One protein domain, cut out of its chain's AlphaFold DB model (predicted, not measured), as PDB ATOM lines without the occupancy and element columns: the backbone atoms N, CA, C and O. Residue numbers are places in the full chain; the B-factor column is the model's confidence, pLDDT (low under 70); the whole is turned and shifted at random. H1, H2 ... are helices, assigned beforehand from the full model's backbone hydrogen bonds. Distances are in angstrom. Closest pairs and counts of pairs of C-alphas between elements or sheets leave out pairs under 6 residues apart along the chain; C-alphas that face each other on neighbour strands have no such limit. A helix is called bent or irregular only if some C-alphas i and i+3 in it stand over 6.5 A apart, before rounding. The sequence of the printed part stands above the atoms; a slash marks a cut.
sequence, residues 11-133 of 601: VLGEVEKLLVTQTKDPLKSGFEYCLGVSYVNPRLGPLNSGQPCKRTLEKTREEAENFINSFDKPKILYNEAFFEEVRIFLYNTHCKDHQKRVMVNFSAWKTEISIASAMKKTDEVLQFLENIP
ATOM      1  N   VAL A  11     -37.915-114.663 -31.144       83.12
ATOM      2  CA  VAL A  11     -38.533-115.033 -29.865       83.12
ATOM      3  C   VAL A  11     -37.526-115.065 -28.712       83.12
ATOM      4  O   VAL A  11     -37.844-114.615 -27.616       83.12
ATOM      5  N   LEU A  12     -36.286-115.515 -28.945       82.50
ATOM      6  CA  LEU A  12     -35.259-115.492 -27.897       82.50
ATOM      7  C   LEU A  12     -34.891-114.057 -27.519       82.50
ATOM      8  O   LEU A  12     -34.679-113.780 -26.343       82.50
ATOM      9  N   GLY A  13     -34.894-113.137 -28.488       85.25
ATOM     10  CA  GLY A  13     -34.703-111.711 -28.222       85.25
ATOM     11  C   GLY A  13     -35.839-111.082 -27.407       85.25
ATOM     12  O   GLY A  13     -35.618-110.088 -26.721       85.25
ATOM     13  N   GLU A  14     -37.050-111.641 -27.451       86.94
ATOM     14  CA  GLU A  14     -38.155-111.219 -26.584       86.94
ATOM     15  C   GLU A  14     -38.054-111.828 -25.187       86.94
ATOM     16  O   GLU A  14     -38.141-111.095 -24.202       86.94
ATOM     17  N   VAL A  15     -37.773-113.130 -25.085       85.62
ATOM     18  CA  VAL A  15     -37.550-113.806 -23.796       85.62
ATOM     19  C   VAL A  15     -36.363-113.183 -23.054       85.62
ATOM     20  O   VAL A  15     -36.426-112.992 -21.843       85.62
ATOM     21  N   GLU A  16     -35.309-112.773 -23.763       86.25
ATOM     22  CA  GLU A  16     -34.152-112.086 -23.180       86.25
ATOM     23  C   GLU A  16     -34.538-110.779 -22.469       86.25
ATOM     24  O   GLU A  16     -33.993-110.475 -21.404       86.25
ATOM     25  N   LYS A  17     -35.540-110.046 -22.976       85.31
ATOM     26  CA  LYS A  17     -36.048-108.825 -22.322       85.31
ATOM     27  C   LYS A  17     -36.710-109.120 -20.974       85.31
ATOM     28  O   LYS A  17     -36.718-108.249 -20.104       85.31
ATOM     29  N   LEU A  18     -37.226-110.334 -20.773       85.75
ATOM     30  CA  LEU A  18     -37.848-110.750 -19.514       85.75
ATOM     31  C   LEU A  18     -36.823-111.059 -18.425       85.75
ATOM     32  O   LEU A  18     -37.128-110.895 -17.248       85.75
ATOM     33  N   LEU A  19     -35.608-111.472 -18.797       81.62
ATOM     34  CA  LEU A  19     -34.618-112.023 -17.868       81.62
ATOM     35  C   LEU A  19     -33.991-110.995 -16.913       81.62
ATOM     36  O   LEU A  19     -33.273-111.405 -16.008       81.62
ATOM     37  N   VAL A  20     -34.251-109.687 -17.089       75.19
ATOM     38  CA  VAL A  20     -33.728-108.568 -16.265       75.19
ATOM     39  C   VAL A  20     -32.313-108.865 -15.748       75.19
ATOM     40  O   VAL A  20     -32.074-108.994 -14.546       75.19
ATOM     41  N   THR A  21     -31.381-109.031 -16.683       78.00
ATOM     42  CA  THR A  21     -30.017-109.501 -16.417       78.00
ATOM     43  C   THR A  21     -28.974-108.530 -16.965       78.00
ATOM     44  O   THR A  21     -29.214-107.840 -17.952       78.00
ATOM     45  N   GLN A  22     -27.813-108.440 -16.307       74.50
ATOM     46  CA  GLN A  22     -26.657-107.681 -16.816       74.50
ATOM     47  C   GLN A  22     -25.715-108.542 -17.662       74.50
ATOM     48  O   GLN A  22     -24.753-108.036 -18.246       74.50
ATOM     49  N   THR A  23     -25.964-109.850 -17.721       76.50
ATOM     50  CA  THR A  23     -25.159-110.766 -18.518       76.50
ATOM     51  C   THR A  23     -25.417-110.490 -19.993       76.50
ATOM     52  O   THR A  23     -26.557-110.504 -20.435       76.50
ATOM     53  N   LYS A  24     -24.352-110.242 -20.766       80.12
ATOM     54  CA  LYS A  24     -24.439-109.912 -22.202       80.12
ATOM     55  C   LYS A  24     -25.074-111.025 -23.052       80.12
ATOM     56  O   LYS A  24     -25.508-110.763 -24.162       80.12
ATOM     57  N   ASP A  25     -25.033-112.259 -22.558       81.12
ATOM     58  CA  ASP A  25     -25.645-113.423 -23.193       81.12
ATOM     59  C   ASP A  25     -26.090-114.390 -22.079       81.12
ATOM     60  O   ASP A  25     -25.347-115.308 -21.707       81.12
ATOM     61  N   PRO A  26     -27.239-114.122 -21.431       79.00
ATOM     62  CA  PRO A  26     -27.677-114.889 -20.267       79.00
ATOM     63  C   PRO A  26     -27.932-116.354 -20.627       79.00
ATOM     64  O   PRO A  26     -27.658-117.239 -19.818       79.00
ATOM     65  N   LEU A  27     -28.340-116.609 -21.870       80.88
ATOM     66  CA  LEU A  27     -28.645-117.935 -22.396       80.88
ATOM     67  C   LEU A  27     -27.395-118.806 -22.599       80.88
ATOM     68  O   LEU A  27     -27.502-120.028 -22.616       80.88
ATOM     69  N   LYS A  28     -26.199-118.206 -22.697       80.06
ATOM     70  CA  LYS A  28     -24.920-118.937 -22.795       80.06
ATOM     71  C   LYS A  28     -24.163-119.056 -21.474       80.06
ATOM     72  O   LYS A  28     -23.102-119.676 -21.435       80.06
ATOM     73  N   SER A  29     -24.666-118.464 -20.392       70.00
ATOM     74  CA  SER A  29     -23.914-118.311 -19.137       70.00
ATOM     75  C   SER A  29     -23.908-119.539 -18.209       70.00
ATOM     76  O   SER A  29     -23.497-119.443 -17.058       70.00
ATOM     77  N   GLY A  30     -24.300-120.715 -18.711       70.88
ATOM     78  CA  GLY A  30     -24.167-121.995 -18.004       70.88
ATOM     79  C   GLY A  30     -25.191-122.256 -16.894       70.88
ATOM     80  O   GLY A  30     -25.095-123.295 -16.254       70.88
ATOM     81  N   PHE A  31     -26.160-121.356 -16.673       79.38
ATOM     82  CA  PHE A  31     -27.287-121.479 -15.723       79.38
ATOM     83  C   PHE A  31     -26.935-121.934 -14.294       79.38
ATOM     84  O   PHE A  31     -27.810-122.347 -13.541       79.38
ATOM     85  N   GLU A  32     -25.672-121.825 -13.876       79.12
ATOM     86  CA  GLU A  32     -25.240-122.225 -12.528       79.12
ATOM     87  C   GLU A  32     -25.843-121.324 -11.440       79.12
ATOM     88  O   GLU A  32     -25.974-121.720 -10.281       79.12
ATOM     89  N   TYR A  33     -26.239-120.110 -11.823       85.75
ATOM     90  CA  TYR A  33     -26.770-119.090 -10.936       85.75
ATOM     91  C   TYR A  33     -28.071-118.519 -11.488       85.75
ATOM     92  O   TYR A  33     -28.313-118.496 -12.695       85.75
ATOM     93  N   CYS A  34     -28.894-118.006 -10.578       88.06
ATOM     94  CA  CYS A  34     -30.091-117.258 -10.926       88.06
ATOM     95  C   CYS A  34     -29.771-116.082 -11.866       88.06
ATOM     96  O   CYS A  34     -28.867-115.289 -11.602       88.06
ATOM     97  N   LEU A  35     -30.573-115.934 -12.924       86.38
ATOM     98  CA  LEU A  35     -30.376-114.889 -13.935       86.38
ATOM     99  C   LEU A  35     -30.793-113.479 -13.494       86.38
ATOM    100  O   LEU A  35     -30.405-112.502 -14.134       86.38
ATOM    101  N   GLY A  36     -31.528-113.368 -12.387       83.06
ATOM    102  CA  GLY A  36     -31.990-112.092 -11.855       83.06
ATOM    103  C   GLY A  36     -30.852-111.210 -11.339       83.06
ATOM    104  O   GLY A  36     -29.842-111.682 -10.808       83.06
ATOM    105  N   VAL A  37     -31.032-109.898 -11.450       81.19
ATOM    106  CA  VAL A  37     -30.125-108.902 -10.863       81.19
ATOM    107  C   VAL A  37     -30.577-108.577  -9.448       81.19
ATOM    108  O   VAL A  37     -31.736-108.224  -9.226       81.19
ATOM    109  N   SER A  38     -29.650-108.644  -8.489       70.25
ATOM    110  CA  SER A  38     -29.935-108.196  -7.130       70.25
ATOM    111  C   SER A  38     -30.053-106.673  -7.124       70.25
ATOM    112  O   SER A  38     -29.094-105.952  -7.416       70.25
ATOM    113  N   TYR A  39     -31.242-106.174  -6.797       64.31
ATOM    114  CA  TYR A  39     -31.427-104.756  -6.535       64.31
ATOM    115  C   TYR A  39     -30.922-104.478  -5.128       64.31
ATOM    116  O   TYR A  39     -31.570-104.803  -4.136       64.31
ATOM    117  N   VAL A  40     -29.735-103.882  -5.044       56.06
ATOM    118  CA  VAL A  40     -29.310-103.235  -3.808       56.06
ATOM    119  C   VAL A  40     -30.265-102.068  -3.582       56.06
ATOM    120  O   VAL A  40     -30.500-101.284  -4.500       56.06
ATOM    121  N   ASN A  41     -30.845-102.004  -2.382       54.06
ATOM    122  CA  ASN A  41     -31.780-100.967  -1.958       54.06
ATOM    123  C   ASN A  41     -31.324 -99.582  -2.476       54.06
ATOM    124  O   ASN A  41     -30.194 -99.181  -2.173       54.06
ATOM    125  N   PRO A  42     -32.161 -98.849  -3.239       51.19
ATOM    126  CA  PRO A  42     -31.782 -97.572  -3.848       51.19
ATOM    127  C   PRO A  42     -31.310 -96.514  -2.833       51.19
ATOM    128  O   PRO A  42     -30.598 -95.583  -3.208       51.19
ATOM    129  N   ARG A  43     -31.610 -96.683  -1.536       49.84
ATOM    130  CA  ARG A  43     -31.118 -95.815  -0.451       49.84
ATOM    131  C   ARG A  43     -29.622 -95.956  -0.141       49.84
ATOM    132  O   ARG A  43     -29.060 -95.068   0.490       49.84
ATOM    133  N   LEU A  44     -28.951 -97.020  -0.592       51.44
ATOM    134  CA  LEU A  44     -27.506 -97.224  -0.370       51.44
ATOM    135  C   LEU A  44     -26.612 -96.562  -1.439       51.44
ATOM    136  O   LEU A  44     -25.390 -96.721  -1.424       51.44
ATOM    137  N   GLY A  45     -27.208 -95.765  -2.327       45.19
ATOM    138  CA  GLY A  45     -26.500 -94.953  -3.307       45.19
ATOM    139  C   GLY A  45     -26.133 -95.693  -4.605       45.19
ATOM    140  O   GLY A  45     -26.219 -96.919  -4.688       45.19
ATOM    141  N   PRO A  46     -25.699 -94.957  -5.646       45.28
ATOM    142  CA  PRO A  46     -25.624 -95.445  -7.030       45.28
ATOM    143  C   PRO A  46     -24.477 -96.428  -7.331       45.28
ATOM    144  O   PRO A  46     -24.165 -96.663  -8.495       45.28
ATOM    145  N   LEU A  47     -23.787 -96.969  -6.324       40.47
ATOM    146  CA  LEU A  47     -22.449 -97.530  -6.539       40.47
ATOM    147  C   LEU A  47     -22.363 -99.048  -6.718       40.47
ATOM    148  O   LEU A  47     -21.278 -99.499  -7.050       40.47
ATOM    149  N   ASN A  48     -23.436 -99.839  -6.576       46.97
ATOM    150  CA  ASN A  48     -23.369-101.300  -6.801       46.97
ATOM    151  C   ASN A  48     -24.708-101.966  -7.203       46.97
ATOM    152  O   ASN A  48     -24.939-103.138  -6.902       46.97
ATOM    153  N   SER A  49     -25.613-101.262  -7.888       51.22
ATOM    154  CA  SER A  49     -26.843-101.871  -8.424       51.22
ATOM    155  C   SER A  49     -26.528-102.653  -9.704       51.22
ATOM    156  O   SER A  49     -26.495-102.088 -10.800       51.22
ATOM    157  N   GLY A  50     -26.236-103.946  -9.574       64.88
ATOM    158  CA  GLY A  50     -25.931-104.769 -10.747       64.88
ATOM    159  C   GLY A  50     -25.266-106.114 -10.520       64.88
ATOM    160  O   GLY A  50     -25.055-106.852 -11.477       64.88
ATOM    161  N   GLN A  51     -24.924-106.464  -9.280       74.19
ATOM    162  CA  GLN A  51     -24.352-107.783  -9.035       74.19
ATOM    163  C   GLN A  51     -25.387-108.867  -9.411       74.19
ATOM    164  O   GLN A  51     -26.535-108.798  -8.950       74.19
ATOM    165  N   PRO A  52     -25.006-109.855 -10.243       81.25
ATOM    166  CA  PRO A  52     -25.876-110.977 -10.565       81.25
ATOM    167  C   PRO A  52     -26.219-111.743  -9.287       81.25
ATOM    168  O   PRO A  52     -25.421-111.806  -8.342       81.25
ATOM    169  N   CYS A  53     -27.418-112.316  -9.241       84.62
ATOM    170  CA  CYS A  53     -27.822-113.162  -8.132       84.62
ATOM    171  C   CYS A  53     -26.853-114.344  -7.998       84.62
ATOM    172  O   CYS A  53     -26.708-115.141  -8.914       84.62
ATOM    173  N   LYS A  54     -26.208-114.491  -6.836       84.75
ATOM    174  CA  LYS A  54     -25.264-115.596  -6.573       84.75
ATOM    175  C   LYS A  54     -25.938-116.865  -6.053       84.75
ATOM    176  O   LYS A  54     -25.246-117.799  -5.660       84.75
ATOM    177  N   ARG A  55     -27.274-116.900  -5.985       82.19
ATOM    178  CA  ARG A  55     -27.984-118.110  -5.559       82.19
ATOM    179  C   ARG A  55     -27.869-119.153  -6.660       82.19
ATOM    180  O   ARG A  55     -28.303-118.902  -7.784       82.19
ATOM    181  N   THR A  56     -27.294-120.293  -6.305       81.50
ATOM    182  CA  THR A  56     -27.298-121.501  -7.124       81.50
ATOM    183  C   THR A  56     -28.731-121.975  -7.323       81.50
ATOM    184  O   THR A  56     -29.544-121.919  -6.395       81.50
ATOM    185  N   LEU A  57     -29.052-122.398  -8.539       80.38
ATOM    186  CA  LEU A  57     -30.347-122.990  -8.852       80.38
ATOM    187  C   LEU A  57     -30.284-124.487  -8.532       80.38
ATOM    188  O   LEU A  57     -29.338-125.165  -8.917       80.38
ATOM    189  N   GLU A  58     -31.268-124.990  -7.785       67.88
ATOM    190  CA  GLU A  58     -31.363-126.420  -7.449       67.88
ATOM    191  C   GLU A  58     -31.864-127.259  -8.631       67.88
ATOM    192  O   GLU A  58     -31.584-128.452  -8.706       67.88
ATOM    193  N   LYS A  59     -32.610-126.639  -9.555       68.44
ATOM    194  CA  LYS A  59     -33.176-127.313 -10.722       68.44
ATOM    195  C   LYS A  59     -32.201-127.343 -11.889       68.44
ATOM    196  O   LYS A  59     -31.384-126.441 -12.072       68.44
ATOM    197  N   THR A  60     -32.286-128.431 -12.643       63.34
ATOM    198  CA  THR A  60     -31.290-128.870 -13.610       63.34
ATOM    199  C   THR A  60     -31.113-127.853 -14.733       63.34
ATOM    200  O   THR A  60     -32.033-127.519 -15.476       63.34
ATOM    201  N   ARG A  61     -29.863-127.419 -14.897       74.94
ATOM    202  CA  ARG A  61     -29.328-126.747 -16.090       74.94
ATOM    203  C   ARG A  61     -29.838-127.366 -17.400       74.94
ATOM    204  O   ARG A  61     -30.100-126.646 -18.355       74.94
ATOM    205  N   GLU A  62     -30.013-128.681 -17.405       82.88
ATOM    206  CA  GLU A  62     -30.535-129.460 -18.525       82.88
ATOM    207  C   GLU A  62     -31.943-129.028 -18.966       82.88
ATOM    208  O   GLU A  62     -32.180-128.900 -20.161       82.88
ATOM    209  N   GLU A  63     -32.868-128.722 -18.047       82.94
ATOM    210  CA  GLU A  63     -34.221-128.263 -18.414       82.94
ATOM    211  C   GLU A  63     -34.183-126.896 -19.110       82.94
ATOM    212  O   GLU A  63     -34.888-126.676 -20.095       82.94
ATOM    213  N   ALA A  64     -33.331-125.986 -18.631       84.31
ATOM    214  CA  ALA A  64     -33.152-124.671 -19.242       84.31
ATOM    215  C   ALA A  64     -32.492-124.768 -20.628       84.31
ATOM    216  O   ALA A  64     -32.911-124.080 -21.559       84.31
ATOM    217  N   GLU A  65     -31.492-125.640 -20.783       85.19
ATOM    218  CA  GLU A  65     -30.840-125.904 -22.071       85.19
ATOM    219  C   GLU A  65     -31.804-126.579 -23.062       85.19
ATOM    220  O   GLU A  65     -31.903-126.142 -24.209       85.19
ATOM    221  N   ASN A  66     -32.577-127.575 -22.620       87.25
ATOM    222  CA  ASN A  66     -33.602-128.234 -23.436       87.25
ATOM    223  C   ASN A  66     -34.672-127.247 -23.908       87.25
ATOM    224  O   ASN A  66     -35.059-127.277 -25.078       87.25
ATOM    225  N   PHE A  67     -35.101-126.337 -23.030       86.44
ATOM    226  CA  PHE A  67     -36.012-125.266 -23.403       86.44
ATOM    227  C   PHE A  67     -35.406-124.367 -24.482       86.44
ATOM    228  O   PHE A  67     -36.045-124.178 -25.508       86.44
ATOM    229  N   ILE A  68     -34.170-123.874 -24.332       87.81
ATOM    230  CA  ILE A  68     -33.526-123.038 -25.367       87.81
ATOM    231  C   ILE A  68     -33.426-123.779 -26.701       87.81
ATOM    232  O   ILE A  68     -33.759-123.214 -27.741       87.81
ATOM    233  N   ASN A  69     -33.027-125.051 -26.673       87.00
ATOM    234  CA  ASN A  69     -32.912-125.878 -27.875       87.00
ATOM    235  C   ASN A  69     -34.272-126.108 -28.557       87.00
ATOM    236  O   ASN A  69     -34.330-126.346 -29.763       87.00
ATOM    237  N   SER A  70     -35.385-126.005 -27.821       85.62
ATOM    238  CA  SER A  70     -36.729-126.109 -28.400       85.62
ATOM    239  C   SER A  70     -37.089-124.933 -29.325       85.62
ATOM    240  O   SER A  70     -37.906-125.114 -30.233       85.62
ATOM    241  N   PHE A  71     -36.429-123.772 -29.170       79.88
ATOM    242  CA  PHE A  71     -36.651-122.580 -30.004       79.88
ATOM    243  C   PHE A  71     -36.048-122.682 -31.399       79.88
ATOM    244  O   PHE A  71     -36.424-121.895 -32.258       79.88
ATOM    245  N   ASP A  72     -35.179-123.655 -31.675       80.50
ATOM    246  CA  ASP A  72     -34.616-123.839 -33.020       80.50
ATOM    247  C   ASP A  72     -35.647-124.387 -34.034       80.50
ATOM    248  O   ASP A  72     -35.345-124.575 -35.216       80.50
ATOM    249  N   LYS A  73     -36.894-124.631 -33.607       77.44
ATOM    250  CA  LYS A  73     -37.981-125.088 -34.480       77.44
ATOM    251  C   LYS A  73     -38.514-123.931 -35.354       77.44
ATOM    252  O   LYS A  73     -38.908-122.892 -34.831       77.44
ATOM    253  N   PRO A  74     -38.646-124.112 -36.686       61.25
ATOM    254  CA  PRO A  74     -38.832-123.023 -37.661       61.25
ATOM    255  C   PRO A  74     -40.203-122.318 -37.665       61.25
ATOM    256  O   PRO A  74     -40.484-121.530 -38.569       61.25
ATOM    257  N   LYS A  75     -41.080-122.560 -36.685       77.81
ATOM    258  CA  LYS A  75     -42.346-121.829 -36.560       77.81
ATOM    259  C   LYS A  75     -42.864-121.902 -35.131       77.81
ATOM    260  O   LYS A  75     -43.512-122.872 -34.752       77.81
ATOM    261  N   ILE A  76     -42.590-120.864 -34.349       79.62
ATOM    262  CA  ILE A  76     -43.174-120.725 -33.016       79.62
ATOM    263  C   ILE A  76     -44.568-120.121 -33.172       79.62
ATOM    264  O   ILE A  76     -44.735-119.052 -33.761       79.62
ATOM    265  N   LEU A  77     -45.574-120.843 -32.689       87.56
ATOM    266  CA  LEU A  77     -46.931-120.334 -32.545       87.56
ATOM    267  C   LEU A  77     -47.078-119.819 -31.114       87.56
ATOM    268  O   LEU A  77     -46.862-120.574 -30.173       87.56
ATOM    269  N   TYR A  78     -47.445-118.547 -30.957       90.31
ATOM    270  CA  TYR A  78     -47.743-117.947 -29.654       90.31
ATOM    271  C   TYR A  78     -49.091-118.462 -29.135       90.31
ATOM    272  O   TYR A  78     -50.122-117.809 -29.296       90.31
ATOM    273  N   ASN A  79     -49.088-119.675 -28.591       91.88
ATOM    274  CA  ASN A  79     -50.237-120.328 -27.971       91.88
ATOM    275  C   ASN A  79     -49.994-120.546 -26.468       91.88
ATOM    276  O   ASN A  79     -48.919-120.245 -25.948       91.88
ATOM    277  N   GLU A  80     -50.997-121.070 -25.765       92.50
ATOM    278  CA  GLU A  80     -50.901-121.272 -24.315       92.50
ATOM    279  C   GLU A  80     -49.784-122.250 -23.931       92.50
ATOM    280  O   GLU A  80     -49.063-122.000 -22.971       92.50
ATOM    281  N   ALA A  81     -49.561-123.297 -24.733       91.31
ATOM    282  CA  ALA A  81     -48.460-124.237 -24.526       91.31
ATOM    283  C   ALA A  81     -47.091-123.538 -24.579       91.31
ATOM    284  O   ALA A  81     -46.268-123.721 -23.689       91.31
ATOM    285  N   PHE A  82     -46.874-122.670 -25.570       92.19
ATOM    286  CA  PHE A  82     -45.659-121.871 -25.679       92.19
ATOM    287  C   PHE A  82     -45.456-120.959 -24.460       92.19
ATOM    288  O   PHE A  82     -44.362-120.896 -23.895       92.19
ATOM    289  N   PHE A  83     -46.506-120.252 -24.033       94.19
ATOM    290  CA  PHE A  83     -46.420-119.392 -22.854       94.19
ATOM    291  C   PHE A  83     -46.112-120.192 -21.590       94.19
ATOM    292  O   PHE A  83     -45.322-119.737 -20.764       94.19
ATOM    293  N   GLU A  84     -46.676-121.385 -21.458       94.19
ATOM    294  CA  GLU A  84     -46.408-122.268 -20.333       94.19
ATOM    295  C   GLU A  84     -44.955-122.762 -20.318       94.19
ATOM    296  O   GLU A  84     -44.303-122.716 -19.273       94.19
ATOM    297  N   GLU A  85     -44.385-123.119 -21.472       92.19
ATOM    298  CA  GLU A  85     -42.962-123.462 -21.571       92.19
ATOM    299  C   GLU A  85     -42.072-122.276 -21.142       92.19
ATOM    300  O   GLU A  85     -41.144-122.448 -20.343       92.19
ATOM    301  N   VAL A  86     -42.379-121.050 -21.597       94.19
ATOM    302  CA  VAL A  86     -41.655-119.830 -21.180       94.19
ATOM    303  C   VAL A  86     -41.793-119.597 -19.677       94.19
ATOM    304  O   VAL A  86     -40.810-119.274 -19.006       94.19
ATOM    305  N   ARG A  87     -42.990-119.791 -19.117       94.88
ATOM    306  CA  ARG A  87     -43.248-119.663 -17.680       94.88
ATOM    307  C   ARG A  87     -42.386-120.633 -16.875       94.88
ATOM    308  O   ARG A  87     -41.738-120.216 -15.912       94.88
ATOM    309  N   ILE A  88     -42.347-121.903 -17.282       92.38
ATOM    310  CA  ILE A  88     -41.535-122.955 -16.655       92.38
ATOM    311  C   ILE A  88     -40.050-122.596 -16.732       92.38
ATOM    312  O   ILE A  88     -39.344-122.663 -15.723       92.38
ATOM    313  N   PHE A  89     -39.579-122.132 -17.889       92.81
ATOM    314  CA  PHE A  89     -38.200-121.683 -18.057       92.81
ATOM    315  C   PHE A  89     -37.835-120.529 -17.118       92.81
ATOM    316  O   PHE A  89     -36.823-120.591 -16.415       92.81
ATOM    317  N   LEU A  90     -38.659-119.480 -17.053       92.94
ATOM    318  CA  LEU A  90     -38.416-118.338 -16.167       92.94
ATOM    319  C   LEU A  90     -38.438-118.760 -14.696       92.94
ATOM    320  O   LEU A  90     -37.602-118.307 -13.912       92.94
ATOM    321  N   TYR A  91     -39.339-119.673 -14.336       92.31
ATOM    322  CA  TYR A  91     -39.414-120.240 -12.995       92.31
ATOM    323  C   TYR A  91     -38.143-121.019 -12.632       92.31
ATOM    324  O   TYR A  91     -37.596-120.840 -11.543       92.31
ATOM    325  N   ASN A  92     -37.633-121.836 -13.552       89.56
ATOM    326  CA  ASN A  92     -36.453-122.671 -13.334       89.56
ATOM    327  C   ASN A  92     -35.133-121.883 -13.365       89.56
ATOM    328  O   ASN A  92     -34.174-122.277 -12.707       89.56
ATOM    329  N   THR A  93     -35.081-120.751 -14.069       91.00
ATOM    330  CA  THR A  93     -33.872-119.912 -14.199       91.00
ATOM    331  C   THR A  93     -33.746-118.812 -13.138       91.00
ATOM    332  O   THR A  93     -32.746-118.081 -13.094       91.00
ATOM    333  N   HIS A  94     -34.731-118.688 -12.243       91.12
ATOM    334  CA  HIS A  94     -34.745-117.685 -11.181       91.12
ATOM    335  C   HIS A  94     -34.875-118.313  -9.794       91.12
ATOM    336  O   HIS A  94     -35.585-119.290  -9.586       91.12
ATOM    337  N   CYS A  95     -34.211-117.716  -8.803       91.19
ATOM    338  CA  CYS A  95     -34.431-118.068  -7.405       91.19
ATOM    339  C   CYS A  95     -35.791-117.534  -6.928       91.19
ATOM    340  O   CYS A  95     -36.314-116.575  -7.497       91.19
ATOM    341  N   LYS A  96     -36.325-118.090  -5.832       89.75
ATOM    342  CA  LYS A  96     -37.642-117.726  -5.266       89.75
ATOM    343  C   LYS A  96     -37.881-116.213  -5.122       89.75
ATOM    344  O   LYS A  96     -38.988-115.742  -5.360       89.75
ATOM    345  N   ASP A  97     -36.850-115.443  -4.777       88.19
ATOM    346  CA  ASP A  97     -36.963-113.991  -4.599       88.19
ATOM    347  C   ASP A  97     -37.157-113.261  -5.938       88.19
ATOM    348  O   ASP A  97     -37.979-112.353  -6.040       88.19
ATOM    349  N   HIS A  98     -36.431-113.673  -6.984       91.69
ATOM    350  CA  HIS A  98     -36.535-113.065  -8.313       91.69
ATOM    351  C   HIS A  98     -37.693-113.638  -9.141       91.69
ATOM    352  O   HIS A  98     -38.200-112.938 -10.016       91.69
ATOM    353  N   GLN A  99     -38.157-114.857  -8.832       91.88
ATOM    354  CA  GLN A  99     -39.315-115.486  -9.476       91.88
ATOM    355  C   GLN A  99     -40.548-114.579  -9.428       91.88
ATOM    356  O   GLN A  99     -41.176-114.340 -10.451       91.88
ATOM    357  N   LYS A 100     -40.865-113.992  -8.268       90.25
ATOM    358  CA  LYS A 100     -42.032-113.100  -8.140       90.25
ATOM    359  C   LYS A 100     -41.999-111.960  -9.157       90.25
ATOM    360  O   LYS A 100     -43.002-111.661  -9.792       90.25
ATOM    361  N   ARG A 101     -40.830-111.350  -9.336       88.06
ATOM    362  CA  ARG A 101     -40.661-110.212 -10.234       88.06
ATOM    363  C   ARG A 101     -40.678-110.617 -11.701       88.06
ATOM    364  O   ARG A 101     -41.347-109.961 -12.496       88.06
ATOM    365  N   VAL A 102     -39.953-111.675 -12.063       92.06
ATOM    366  CA  VAL A 102     -39.925-112.137 -13.456       92.06
ATOM    367  C   VAL A 102     -41.312-112.603 -13.904       92.06
ATOM    368  O   VAL A 102     -41.692-112.350 -15.038       92.06
ATOM    369  N   MET A 103     -42.109-113.175 -12.994       94.62
ATOM    370  CA  MET A 103     -43.488-113.582 -13.275       94.62
ATOM    371  C   MET A 103     -44.430-112.396 -13.523       94.62
ATOM    372  O   MET A 103     -45.283-112.485 -14.403       94.62
ATOM    373  N   VAL A 104     -44.255-111.270 -12.820       90.12
ATOM    374  CA  VAL A 104     -45.001-110.032 -13.116       90.12
ATOM    375  C   VAL A 104     -44.662-109.533 -14.522       90.12
ATOM    376  O   VAL A 104     -45.566-109.309 -15.325       90.12
ATOM    377  N   ASN A 105     -43.373-109.451 -14.864       88.56
ATOM    378  CA  ASN A 105     -42.941-109.039 -16.203       88.56
ATOM    379  C   ASN A 105     -43.447-109.994 -17.294       88.56
ATOM    380  O   ASN A 105     -43.896-109.549 -18.346       88.56
ATOM    381  N   PHE A 106     -43.397-111.299 -17.030       95.19
ATOM    382  CA  PHE A 106     -43.912-112.324 -17.929       95.19
ATOM    383  C   PHE A 106     -45.415-112.169 -18.168       95.19
ATOM    384  O   PHE A 106     -45.842-112.241 -19.313       95.19
ATOM    385  N   SER A 107     -46.209-111.914 -17.123       93.19
ATOM    386  CA  SER A 107     -47.656-111.715 -17.277       93.19
ATOM    387  C   SER A 107     -47.984-110.508 -18.161       93.19
ATOM    388  O   SER A 107     -48.790-110.634 -19.078       93.19
ATOM    389  N   ALA A 108     -47.290-109.382 -17.962       88.56
ATOM    390  CA  ALA A 108     -47.454-108.190 -18.788       88.56
ATOM    391  C   ALA A 108     -47.066-108.460 -20.251       88.56
ATOM    392  O   ALA A 108     -47.835-108.168 -21.163       88.56
ATOM    393  N   TRP A 109     -45.913-109.099 -20.472       94.19
ATOM    394  CA  TRP A 109     -45.453-109.469 -21.810       94.19
ATOM    395  C   TRP A 109     -46.391-110.459 -22.510       94.19
ATOM    396  O   TRP A 109     -46.707-110.269 -23.680       94.19
ATOM    397  N   LYS A 110     -46.894-111.478 -21.801       94.31
ATOM    398  CA  LYS A 110     -47.888-112.423 -22.333       94.31
ATOM    399  C   LYS A 110     -49.121-111.672 -22.837       94.31
ATOM    400  O   LYS A 110     -49.556-111.911 -23.959       94.31
ATOM    401  N   THR A 111     -49.653-110.735 -22.049       88.19
ATOM    402  CA  THR A 111     -50.794-109.903 -22.457       88.19
ATOM    403  C   THR A 111     -50.479-109.064 -23.697       88.19
ATOM    404  O   THR A 111     -51.278-109.048 -24.632       88.19
ATOM    405  N   GLU A 112     -49.315-108.411 -23.750       88.81
ATOM    406  CA  GLU A 112     -48.891-107.617 -24.913       88.81
ATOM    407  C   GLU A 112     -48.804-108.458 -26.196       88.81
ATOM    408  O   GLU A 112     -49.337-108.057 -27.235       88.81
ATOM    409  N   ILE A 113     -48.189-109.643 -26.127       90.38
ATOM    410  CA  ILE A 113     -48.056-110.548 -27.276       90.38
ATOM    411  C   ILE A 113     -49.409-111.119 -27.699       90.38
ATOM    412  O   ILE A 113     -49.688-111.182 -28.898       90.38
ATOM    413  N   SER A 114     -50.277-111.484 -26.754       88.06
ATOM    414  CA  SER A 114     -51.634-111.949 -27.063       88.06
ATOM    415  C   SER A 114     -52.448-110.878 -27.792       88.06
ATOM    416  O   SER A 114     -53.067-111.174 -28.815       88.06
ATOM    417  N   ILE A 115     -52.380-109.619 -27.341       80.94
ATOM    418  CA  ILE A 115     -53.034-108.488 -28.015       80.94
ATOM    419  C   ILE A 115     -52.451-108.292 -29.419       80.94
ATOM    420  O   ILE A 115     -53.203-108.217 -30.389       80.94
ATOM    421  N   ALA A 116     -51.122-108.262 -29.559       84.56
ATOM    422  CA  ALA A 116     -50.469-108.093 -30.858       84.56
ATOM    423  C   ALA A 116     -50.819-109.225 -31.843       84.56
ATOM    424  O   ALA A 116     -51.061-108.977 -33.026       84.56
ATOM    425  N   SER A 117     -50.900-110.465 -31.351       86.25
ATOM    426  CA  SER A 117     -51.316-111.641 -32.120       86.25
ATOM    427  C   SER A 117     -52.774-111.533 -32.582       86.25
ATOM    428  O   SER A 117     -53.067-111.756 -33.760       86.25
ATOM    429  N   ALA A 118     -53.687-111.115 -31.698       80.56
ATOM    430  CA  ALA A 118     -55.096-110.897 -32.031       80.56
ATOM    431  C   ALA A 118     -55.288-109.760 -33.052       80.56
ATOM    432  O   ALA A 118     -56.060-109.898 -34.006       80.56
ATOM    433  N   MET A 119     -54.540-108.661 -32.909       78.56
ATOM    434  CA  MET A 119     -54.555-107.554 -33.871       78.56
ATOM    435  C   MET A 119     -54.075-108.004 -35.252       78.56
ATOM    436  O   MET A 119     -54.734-107.721 -36.248       78.56
ATOM    437  N   LYS A 120     -52.993-108.790 -35.317       85.38
ATOM    438  CA  LYS A 120     -52.494-109.331 -36.586       85.38
ATOM    439  C   LYS A 120     -53.511-110.253 -37.265       85.38
ATOM    440  O   LYS A 120     -53.717-110.137 -38.469       85.38
ATOM    441  N   LYS A 121     -54.186-111.129 -36.508       82.56
ATOM    442  CA  LYS A 121     -55.285-111.954 -37.045       82.56
ATOM    443  C   LYS A 121     -56.422-111.085 -37.587       82.56
ATOM    444  O   LYS A 121     -56.966-111.380 -38.646       82.56
ATOM    445  N   THR A 122     -56.757-110.003 -36.887       77.38
ATOM    446  CA  THR A 122     -57.788-109.055 -37.333       77.38
ATOM    447  C   THR A 122     -57.389-108.381 -38.646       77.38
ATOM    448  O   THR A 122     -58.205-108.319 -39.562       77.38
ATOM    449  N   ASP A 123     -56.134-107.953 -38.783       82.50
ATOM    450  CA  ASP A 123     -55.612-107.372 -40.026       82.50
ATOM    451  C   ASP A 123     -55.614-108.383 -41.181       82.50
ATOM    452  O   ASP A 123     -56.000-108.039 -42.297       82.50
ATOM    453  N   GLU A 124     -55.253-109.644 -40.922       87.50
ATOM    454  CA  GLU A 124     -55.332-110.726 -41.913       87.50
ATOM    455  C   GLU A 124     -56.782-110.958 -42.380       87.50
ATOM    456  O   GLU A 124     -57.033-111.105 -43.579       87.50
ATOM    457  N   VAL A 125     -57.755-110.912 -41.462       79.56
ATOM    458  CA  VAL A 125     -59.188-111.006 -41.786       79.56
ATOM    459  C   VAL A 125     -59.662-109.784 -42.574       79.56
ATOM    460  O   VAL A 125     -60.358-109.941 -43.577       79.56
ATOM    461  N   LEU A 126     -59.276-108.570 -42.181       77.06
ATOM    462  CA  LEU A 126     -59.631-107.347 -42.908       77.06
ATOM    463  C   LEU A 126     -59.045-107.349 -44.321       77.06
ATOM    464  O   LEU A 126     -59.765-107.080 -45.283       77.06
ATOM    465  N   GLN A 127     -57.779-107.738 -44.468       86.25
ATOM    466  CA  GLN A 127     -57.128-107.868 -45.766       86.25
ATOM    467  C   GLN A 127     -57.795-108.950 -46.623       86.25
ATOM    468  O   GLN A 127     -57.948-108.785 -47.835       86.25
ATOM    469  N   PHE A 128     -58.244-110.052 -46.017       85.38
ATOM    470  CA  PHE A 128     -59.043-111.056 -46.712       85.38
ATOM    471  C   PHE A 128     -60.384-110.482 -47.193       85.38
ATOM    472  O   PHE A 128     -60.727-110.645 -48.365       85.38
ATOM    473  N   LEU A 129     -61.110-109.751 -46.339       75.81
ATOM    474  CA  LEU A 129     -62.392-109.122 -46.681       75.81
ATOM    475  C   LEU A 129     -62.255-108.070 -47.794       75.81
ATOM    476  O   LEU A 129     -63.099-108.017 -48.690       75.81
ATOM    477  N   GLU A 130     -61.182-107.277 -47.791       82.19
ATOM    478  CA  GLU A 130     -60.887-106.301 -48.851       82.19
ATOM    479  C   GLU A 130     -60.661-106.948 -50.224       82.19
ATOM    480  O   GLU A 130     -60.919-106.326 -51.263       82.19
ATOM    481  N   ASN A 131     -60.208-108.203 -50.229       84.06
ATOM    482  CA  ASN A 131     -59.962-108.980 -51.437       84.06
ATOM    483  C   ASN A 131     -61.209-109.708 -51.961       84.06
ATOM    484  O   ASN A 131     -61.146-110.270 -53.056       84.06
ATOM    485  N   ILE A 132     -62.350-109.676 -51.255       83.38
ATOM    486  CA  ILE A 132     -63.605-110.285 -51.721       83.38
ATOM    487  C   ILE A 132     -64.261-109.377 -52.786       83.38
ATOM    488  O   ILE A 132     -64.821-108.326 -52.450       83.38
ATOM    489  N   PRO A 133     -64.284-109.768 -54.080       78.56
ATOM    490  CA  PRO A 133     -64.766-108.902 -55.166       78.56
ATOM    491  C   PRO A 133     -66.258-108.546 -55.062       78.56
ATOM    492  O   PRO A 133     -66.706-107.537 -55.608       78.56
TER     493      PRO A 133
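AT A GLANCE: This is residues 11 to 133 of the 601 residues of the protein "T5orf172 domain-containing protein" of Pseudomassariella vexata (UniProt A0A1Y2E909). A small body of helices has one long helix, H4, running out of it as an arm: H2, H3 and the early part of H4 fold back and forth in two successive helical hairpins, and the short H1 packs on H4 close to H3. The long stretch without a named element, residues 19 to 60, winds mostly near the end of the body where H3 turns into H4, and there residues 42 to 47 stick out as a loop; residues 118 to 133, of which 118 to 130 belong to H4, stick out the other way. The printed part has 123 residues with four named helices, in the order H1, H2, H3, H4, and no named strand; its class is all helix. The whole is loose, with a radius of gyration of the C-alphas of 18.0 A, and elongated, spanning 66 by 36 by 22 A.

IN THESE COORDINATES: H1 is residues 11 to 18, 11.2 A from first to last C-alpha, and C-alpha 11 is at (-38.533, -115.033, -29.865). H2 is residues 61 to 70, 14.4 A long. H3 is residues 80 to 93, 19.9 A long, with C-alpha 80 at (-50.901, -121.272, -24.315). H4 is residues 96 to 130, 50.7 A long, and C-alpha 130 is at (-60.887, -106.301, -48.851). H4 is neither bent nor irregular, but only just: C-alphas 97 and 100 are 6.2 A apart.

HOW THE PARTS SIT: H1 and H4 only just touch, with 3 pairs of C-alphas within 8 A, through residues 102 to 106 of H4 alone; the closest C-alphas, those of Leu 18 and Asn 105, are 6.3 A apart. They run opposite ways at a steep tilt of 43 degrees. H1 and H3 are close but not clearly touching, the closest C-alphas being those of Val 15 and Val 86 at 7.7 A. H1 and H2 are only just apart, at 8.1 A. H2 and H3 form a hairpin; they touch, the closest C-alphas being those of Ala 64 and Phe 89 at 6.0 A, and run opposite ways at a shallow tilt of 31 degrees. H3 and H4 form a second hairpin and touch through residues 99 to 110 of H4 alone; the closest C-alphas, those of Tyr 91 and Gln 99, are 5.9 A apart, with a shallow tilt of 24 degrees, opposite ways. H2 and H4 are apart. In H2 and H3 every O i to N i+4 pair is within hydrogen-bond range; in H4 it is 29 of 31, and in H1 2 of 4.

THE WHOLE: The C-alphas farthest apart, those of Leu 44 and Pro 133, are 67.3 A apart. Without the stretches that stand free, the body of 101 residues spans 39 by 28 by 22 A. The printed part has no cut. The link from H1 to H2 is long, with 42 residues; that from H2 to H3 is short and that from H3 to H4 tight. The mean pLDDT of the printed part is 81.2, and residues 39 to 50, 58 to 60 and 74 are under 70.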